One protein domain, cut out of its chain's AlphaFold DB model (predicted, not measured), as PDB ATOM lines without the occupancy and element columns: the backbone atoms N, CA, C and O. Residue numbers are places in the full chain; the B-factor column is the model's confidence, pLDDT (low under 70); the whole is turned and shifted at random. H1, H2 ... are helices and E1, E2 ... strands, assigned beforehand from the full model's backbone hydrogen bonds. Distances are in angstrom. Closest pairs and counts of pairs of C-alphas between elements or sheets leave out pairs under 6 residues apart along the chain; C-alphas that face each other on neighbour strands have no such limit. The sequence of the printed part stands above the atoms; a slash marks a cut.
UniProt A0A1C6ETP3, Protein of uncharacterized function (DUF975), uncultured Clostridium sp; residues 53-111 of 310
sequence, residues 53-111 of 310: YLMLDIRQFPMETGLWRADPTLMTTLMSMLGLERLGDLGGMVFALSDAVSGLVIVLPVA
ATOM      1  N   TYR A  53     313.673 260.325 430.397       81.12
ATOM      2  CA  TYR A  53     314.052 258.925 430.250       81.12
ATOM      3  C   TYR A  53     313.557 258.122 431.456       81.12
ATOM      4  O   TYR A  53     313.484 258.632 432.574       81.12
ATOM      5  N   LEU A  54     313.234 256.859 431.213       82.06
ATOM      6  CA  LEU A  54     312.889 255.853 432.204       82.06
ATOM      7  C   LEU A  54     314.045 254.860 432.312       82.06
ATOM      8  O   LEU A  54     314.661 254.504 431.310       82.06
ATOM      9  N   MET A  55     314.329 254.409 433.528       80.25
ATOM     10  CA  MET A  55     315.219 253.279 433.781       80.25
ATOM     11  C   MET A  55     314.348 252.105 434.211       80.25
ATOM     12  O   MET A  55     313.675 252.187 435.236       80.25
ATOM     13  N   LEU A  56     314.324 251.051 433.401       81.38
ATOM     14  CA  LEU A  56     313.508 249.858 433.608       81.38
ATOM     15  C   LEU A  56     314.409 248.628 433.733       81.38
ATOM     16  O   LEU A  56     315.512 248.601 433.194       81.38
ATOM     17  N   ASP A  57     313.944 247.607 434.446       81.50
ATOM     18  CA  ASP A  57     314.632 246.315 434.523       81.50
ATOM     19  C   ASP A  57     314.431 245.541 433.206       81.50
ATOM     20  O   ASP A  57     313.307 245.452 432.700       81.50
ATOM     21  N   ILE A  58     315.506 244.952 432.666       75.44
ATOM     22  CA  ILE A  58     315.493 244.110 431.454       75.44
ATOM     23  C   ILE A  58     314.440 243.001 431.534       75.44
ATOM     24  O   ILE A  58     313.844 242.640 430.521       75.44
ATOM     25  N   ARG A  59     314.168 242.466 432.729       73.69
ATOM     26  CA  ARG A  59     313.174 241.402 432.929       73.69
ATOM     27  C   ARG A  59     311.740 241.888 432.744       73.69
ATOM     28  O   ARG A  59     310.878 241.094 432.383       73.69
ATOM     29  N   GLN A  60     311.484 243.164 433.021       74.06
ATOM     30  CA  GLN A  60     310.159 243.775 432.888       74.06
ATOM     31  C   GLN A  60     309.943 244.356 431.490       74.06
ATOM     32  O   GLN A  60     308.814 244.368 431.003       74.06
ATOM     33  N   PHE A  61     311.013 244.825 430.845       74.06
ATOM     34  CA  PHE A  61     310.963 245.431 429.519       74.06
ATOM     35  C   PHE A  61     312.169 244.978 428.671       74.06
ATOM     36  O   PHE A  61     313.169 245.695 428.589       74.06
ATOM     37  N   PRO A  62     312.102 243.793 428.029       71.81
ATOM     38  CA  PRO A  62     313.196 243.236 427.235       71.81
ATOM     39  C   PRO A  62     313.243 243.888 425.846       71.81
ATOM     40  O   PRO A  62     312.953 243.264 424.829       71.81
ATOM     41  N   MET A  63     313.552 245.180 425.805       75.31
ATOM     42  CA  MET A  63     313.778 245.911 424.559       75.31
ATOM     43  C   MET A  63     315.261 245.849 424.218       75.31
ATOM     44  O   MET A  63     316.087 246.250 425.036       75.31
ATOM     45  N   GLU A  64     315.599 245.391 423.015       78.62
ATOM     46  CA  GLU A  64     316.982 245.462 422.540       78.62
ATOM     47  C   GLU A  64     317.381 246.920 422.264       78.62
ATOM     48  O   GLU A  64     316.541 247.773 421.943       78.62
ATOM     49  N   THR A  65     318.680 247.204 422.364       81.62
ATOM     50  CA  THR A  65     319.254 248.502 422.000       81.62
ATOM     51  C   THR A  65     318.860 248.889 420.574       81.62
ATOM     52  O   THR A  65     319.248 248.233 419.609       81.62
ATOM     53  N   GLY A  66     318.109 249.980 420.418       79.69
ATOM     54  CA  GLY A  66     317.598 250.374 419.110       79.69
ATOM     55  C   GLY A  66     316.532 251.464 419.134       79.69
ATOM     56  O   GLY A  66     316.149 251.994 420.181       79.69
ATOM     57  N   LEU A  67     316.069 251.806 417.930       84.12
ATOM     58  CA  LEU A  67     314.946 252.708 417.704       84.12
ATOM     59  C   LEU A  67     313.695 251.880 417.412       84.12
ATOM     60  O   LEU A  67     313.619 251.203 416.388       84.12
ATOM     61  N   TRP A  68     312.696 252.008 418.273       84.31
ATOM     62  CA  TRP A  68     311.443 251.280 418.160       84.31
ATOM     63  C   TRP A  68     310.294 252.247 417.916       84.31
ATOM     64  O   TRP A  68     310.191 253.296 418.554       84.31
ATOM     65  N   ARG A  69     309.401 251.899 416.989       86.44
ATOM     66  CA  ARG A  69     308.128 252.605 416.856       86.44
ATOM     67  C   ARG A  69     307.197 252.103 417.955       86.44
ATOM     68  O   ARG A  69     306.997 250.901 418.080       86.44
ATOM     69  N   ALA A  70     306.638 253.023 418.729       84.62
ATOM     70  CA  ALA A  70     305.694 252.706 419.786       84.62
ATOM     71  C   ALA A  70     304.276 253.074 419.357       84.62
ATOM     72  O   ALA A  70     304.000 254.222 418.984       84.62
ATOM     73  N   ASP A  71     303.384 252.091 419.441       85.19
ATOM     74  CA  ASP A  71     301.955 252.294 419.240       85.19
ATOM     75  C   ASP A  71     301.360 253.175 420.350       85.19
ATOM     76  O   ASP A  71     301.930 253.263 421.443       85.19
ATOM     77  N   PRO A  72     300.209 253.830 420.106       86.00
ATOM     78  CA  PRO A  72     299.570 254.709 421.083       86.00
ATOM     79  C   PRO A  72     299.351 254.058 422.451       86.00
ATOM     80  O   PRO A  72     299.586 254.695 423.467       86.00
ATOM     81  N   THR A  73     298.986 252.776 422.500       84.75
ATOM     82  CA  THR A  73     298.776 252.041 423.758       84.75
ATOM     83  C   THR A  73     300.067 251.927 424.568       84.75
ATOM     84  O   THR A  73     300.125 252.404 425.700       84.75
ATOM     85  N   LEU A  74     301.138 251.399 423.968       82.56
ATOM     86  CA  LEU A  74     302.448 251.278 424.611       82.56
ATOM     87  C   LEU A  74     303.013 252.651 424.998       82.56
ATOM     88  O   LEU A  74     303.550 252.815 426.092       82.56
ATOM     89  N   MET A  75     302.841 253.661 424.142       84.69
ATOM     90  CA  MET A  75     303.282 255.021 424.437       84.69
ATOM     91  C   MET A  75     302.496 255.637 425.598       84.69
ATOM     92  O   MET A  75     303.104 256.261 426.461       84.69
ATOM     93  N   THR A  76     301.175 255.447 425.676       85.50
ATOM     94  CA  THR A  76     300.386 255.917 426.827       85.50
ATOM     95  C   THR A  76     300.821 255.257 428.129       85.50
ATOM     96  O   THR A  76     300.915 255.954 429.131       85.50
ATOM     97  N   THR A  77     301.180 253.969 428.115       85.06
ATOM     98  CA  THR A  77     301.718 253.267 429.290       85.06
ATOM     99  C   THR A  77     303.086 253.807 429.711       85.06
ATOM    100  O   THR A  77     303.321 254.058 430.890       85.06
ATOM    101  N   LEU A  78     303.998 254.047 428.764       83.00
ATOM    102  CA  LEU A  78     305.302 254.644 429.084       83.00
ATOM    103  C   LEU A  78     305.157 256.093 429.571       83.00
ATOM    104  O   LEU A  78     305.840 256.520 430.498       83.00
ATOM    105  N   MET A  79     304.242 256.856 428.974       83.12
ATOM    106  CA  MET A  79     303.949 258.225 429.385       83.12
ATOM    107  C   MET A  79     303.231 258.290 430.737       83.12
ATOM    108  O   MET A  79     303.488 259.217 431.502       83.12
ATOM    109  N   SER A  80     302.378 257.319 431.080       83.69
ATOM    110  CA  SER A  80     301.706 257.272 432.384       83.69
ATOM    111  C   SER A  80     302.698 257.031 433.519       83.69
ATOM    112  O   SER A  80     302.591 257.674 434.559       83.69
ATOM    113  N   MET A  81     303.731 256.209 433.296       82.81
ATOM    114  CA  MET A  81     304.843 256.037 434.246       82.81
ATOM    115  C   MET A  81     305.608 257.343 434.517       82.81
ATOM    116  O   MET A  81     306.222 257.492 435.569       82.81
ATOM    117  N   LEU A  82     305.548 258.303 433.588       78.62
ATOM    118  CA  LEU A  82     306.142 259.636 433.710       78.62
ATOM    119  C   LEU A  82     305.147 260.706 434.203       78.62
ATOM    120  O   LEU A  82     305.517 261.873 434.313       78.62
ATOM    121  N   GLY A  83     303.886 260.345 434.470       77.56
ATOM    122  CA  GLY A  83     302.819 261.294 434.813       77.56
ATOM    123  C   GLY A  83     302.349 262.165 433.637       77.56
ATOM    124  O   GLY A  83     301.758 263.224 433.842       77.56
ATOM    125  N   LEU A  84     302.618 261.744 432.397       77.44
ATOM    126  CA  LEU A  84     302.380 262.488 431.152       77.44
ATOM    127  C   LEU A  84     301.319 261.823 430.256       77.44
ATOM    128  O   LEU A  84     301.408 261.867 429.031       77.44
ATOM    129  N   GLU A  85     300.286 261.230 430.856       75.69
ATOM    130  CA  GLU A  85     299.270 260.391 430.187       75.69
ATOM    131  C   GLU A  85     298.670 261.008 428.913       75.69
ATOM    132  O   GLU A  85     298.442 260.323 427.918       75.69
ATOM    133  N   ARG A  86     298.476 262.333 428.907       75.19
ATOM    134  CA  ARG A  86     297.862 263.078 427.795       75.19
ATOM    135  C   ARG A  86     298.735 263.192 426.541       75.19
ATOM    136  O   ARG A  86     298.265 263.730 425.542       75.19
ATOM    137  N   LEU A  87     299.998 262.767 426.590       77.94
ATOM    138  CA  LEU A  87     300.947 262.929 425.486       77.94
ATOM    139  C   LEU A  87     301.084 261.685 424.598       77.94
ATOM    140  O   LEU A  87     301.623 261.810 423.502       77.94
ATOM    141  N   GLY A  88     300.613 260.511 425.036       75.62
ATOM    142  CA  GLY A  88     300.840 259.240 424.330       75.62
ATOM    143  C   GLY A  88     299.835 258.889 423.226       75.62
ATOM    144  O   GLY A  88     300.017 257.893 422.533       75.62
ATOM    145  N   ASP A  89     298.795 259.695 423.037       81.81
ATOM    146  CA  ASP A  89     297.644 259.424 422.162       81.81
ATOM    147  C   ASP A  89     297.989 259.256 420.672       81.81
ATOM    148  O   ASP A  89     297.332 258.503 419.958       81.81
ATOM    149  N   LEU A  90     299.037 259.929 420.199       81.44
ATOM    150  CA  LEU A  90     299.514 259.820 418.820       81.44
ATOM    151  C   LEU A  90     300.558 258.704 418.627       81.44
ATOM    152  O   LEU A  90     301.045 258.518 417.513       81.44
ATOM    153  N   GLY A  91     300.924 257.972 419.684       85.31
ATOM    154  CA  GLY A  91     302.091 257.090 419.679       85.31
ATOM    155  C   GLY A  91     303.406 257.876 419.612       85.31
ATOM    156  O   GLY A  91     303.464 259.073 419.922       85.31
ATOM    157  N   GLY A  92     304.488 257.211 419.208       87.50
ATOM    158  CA  GLY A  92     305.777 257.880 419.045       87.50
ATOM    159  C   GLY A  92     306.941 256.949 418.738       87.50
ATOM    160  O   GLY A  92     306.772 255.869 418.173       87.50
ATOM    161  N   MET A  93     308.136 257.391 419.113       87.69
ATOM    162  CA  MET A  93     309.362 256.603 419.038       87.69
ATOM    163  C   MET A  93     309.883 256.318 420.436       87.69
ATOM    164  O   MET A  93     309.749 257.138 421.339       87.69
ATOM    165  N   VAL A  94     310.506 255.166 420.604       85.12
ATOM    166  CA  VAL A  94     311.170 254.765 421.834       85.12
ATOM    167  C   VAL A  94     312.616 254.456 421.495       85.12
ATOM    168  O   VAL A  94     312.895 253.589 420.669       85.12
ATOM    169  N   PHE A  95     313.535 255.177 422.128       85.00
ATOM    170  CA  PHE A  95     314.951 254.837 422.085       85.00
ATOM    171  C   PHE A  95     315.251 253.956 423.289       85.00
ATOM    172  O   PHE A  95     315.092 254.403 424.425       85.00
ATOM    173  N   ALA A  96     315.656 252.718 423.040       84.56
ATOM    174  CA  ALA A  96     316.071 251.789 424.078       84.56
ATOM    175  C   ALA A  96     317.594 251.634 424.037       84.56
ATOM    176  O   ALA A  96     318.178 251.457 422.967       84.56
ATOM    177  N   LEU A  97     318.228 251.713 425.203       81.94
ATOM    178  CA  LEU A  97     319.614 251.320 425.428       81.94
ATOM    179  C   LEU A  97     319.586 250.220 426.486       81.94
ATOM    180  O   LEU A  97     319.353 250.508 427.662       81.94
ATOM    181  N   SER A  98     319.764 248.970 426.065       79.81
ATOM    182  CA  SER A  98     319.830 247.826 426.971       79.81
ATOM    183  C   SER A  98     321.274 247.567 427.375       79.81
ATOM    184  O   SER A  98     322.140 247.444 426.510       79.81
ATOM    185  N   ASP A  99     321.516 247.436 428.672       75.62
ATOM    186  CA  ASP A  99     322.773 246.938 429.214       75.62
ATOM    187  C   ASP A  99     322.543 245.564 429.853       75.62
ATOM    188  O   ASP A  99     322.004 245.441 430.957       75.62
ATOM    189  N   ALA A 100     322.965 244.522 429.132       68.69
ATOM    190  CA  ALA A 100     322.832 243.132 429.557       68.69
ATOM    191  C   ALA A 100     323.658 242.803 430.814       68.69
ATOM    192  O   ALA A 100     323.318 241.857 431.522       68.69
ATOM    193  N   VAL A 101     324.714 243.572 431.108       69.44
ATOM    194  CA  VAL A 101     325.580 243.352 432.277       69.44
ATOM    195  C   VAL A 101     324.905 243.876 433.542       69.44
ATOM    196  O   VAL A 101     324.862 243.181 434.556       69.44
ATOM    197  N   SER A 102     324.329 245.076 433.471       70.19
ATOM    198  CA  SER A 102     323.646 245.715 434.605       70.19
ATOM    199  C   SER A 102     322.188 245.272 434.776       70.19
ATOM    200  O   SER A 102     321.573 245.589 435.791       70.19
ATOM    201  N   GLY A 103     321.611 244.569 433.793       77.06
ATOM    202  CA  GLY A 103     320.201 244.168 433.808       77.06
ATOM    203  C   GLY A 103     319.225 245.340 433.642       77.06
ATOM    204  O   GLY A 103     318.056 245.216 433.999       77.06
ATOM    205  N   LEU A 104     319.688 246.482 433.124       80.81
ATOM    206  CA  LEU A 104     318.912 247.721 433.017       80.81
ATOM    207  C   LEU A 104     318.685 248.108 431.554       80.81
ATOM    208  O   LEU A 104     319.570 247.968 430.712       80.81
ATOM    209  N   VAL A 105     317.510 248.664 431.269       82.44
ATOM    210  CA  VAL A 105     317.176 249.318 430.002       82.44
ATOM    211  C   VAL A 105     316.849 250.776 430.267       82.44
ATOM    212  O   VAL A 105     315.929 251.105 431.018       82.44
ATOM    213  N   ILE A 106     317.587 251.668 429.613       84.44
ATOM    214  CA  ILE A 106     317.239 253.084 429.557       84.44
ATOM    215  C   ILE A 106     316.309 253.272 428.365       84.44
ATOM    216  O   ILE A 106     316.695 253.053 427.217       84.44
ATOM    217  N   VAL A 107     315.080 253.686 428.645       84.44
ATOM    218  CA  VAL A 107     314.031 253.909 427.657       84.44
ATOM    219  C   VAL A 107     313.749 255.402 427.597       84.44
ATOM    220  O   VAL A 107     313.309 256.001 428.574       84.44
ATOM    221  N   LEU A 108     313.992 256.026 426.449       87.56
ATOM    222  CA  LEU A 108     313.614 257.409 426.174       87.56
ATOM    223  C   LEU A 108     312.381 257.401 425.259       87.56
ATOM    224  O   LEU A 108     312.524 257.293 424.035       87.56
ATOM    225  N   PRO A 109     311.167 257.474 425.831       85.50
ATOM    226  CA  PRO A 109     309.949 257.588 425.049       85.50
ATOM    227  C   PRO A 109     309.785 259.021 424.522       85.50
ATOM    228  O   PRO A 109     309.852 260.002 425.263       85.50
ATOM    229  N   VAL A 110     309.573 259.140 423.216       86.69
ATOM    230  CA  VAL A 110     309.408 260.399 422.488       86.69
ATOM    231  C   VAL A 110     308.062 260.364 421.777       86.69
ATOM    232  O   VAL A 110     307.936 259.838 420.668       86.69
ATOM    233  N   ALA A 111     307.036 260.911 422.425       86.75
ATOM    234  CA  ALA A 111     305.696 260.956 421.855       86.75
ATOM    235  C   ALA A 111     305.573 262.039 420.769       86.75
ATOM    236  O   ALA A 111     306.144 263.129 420.884       86.75
TER     237      ALA A 111
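What this domain is: This is residues 53 to 111 of the 310 residues of the protein "Protein of uncharacterized function (DUF975)" of uncultured Clostridium sp (UniProt A0A1C6ETP3). A strongly twisted four-stranded sheet has helix H1 over one face, two layers, near the open end of the long E3 and E4 hairpin. The 59 printed residues run E1, E2, H1, E3, E4, class mixed; the sheet's order is E1, E4, E3, E2, all antiparallel. It is compact, radius of gyration of the C-alphas 10.9 A, spanning 34 by 20 by 15 A.

Where its parts are: Find C-alpha 54 at (312.889, 255.853, 432.204); E1 runs to 57, 10.0 A. Next come E2, 66 to 70, 12.1 A; H1, 72 to 81, 14.2 A; E3, 92 to 99, 22.6 A; and E4, 104 to 111, 21.8 A, ending at (305.696, 260.956, 421.855).

How they stand to each other: Look for backbone pairs within hydrogen-bond range: N 108 and O 95 between E4 and E3, 2.8 A; N 54 and O 107 between E1 and E4, 2.8 A; N 68 and O 94 between E2 and E3, 2.9 A. H1, with every O i to N i+4 pair within range, lies over E4 and E3 at a height over the sheet of 8.7 A; its closest C-alphas to E4 are Leu 78 and Pro 109, 6.8 A.

The domain as a whole: The farthest C-alphas, Arg 86 and Val 101, are 34.3 A apart. The printed part has no cut and no long link; residues 100 to 101 have pLDDT under 70.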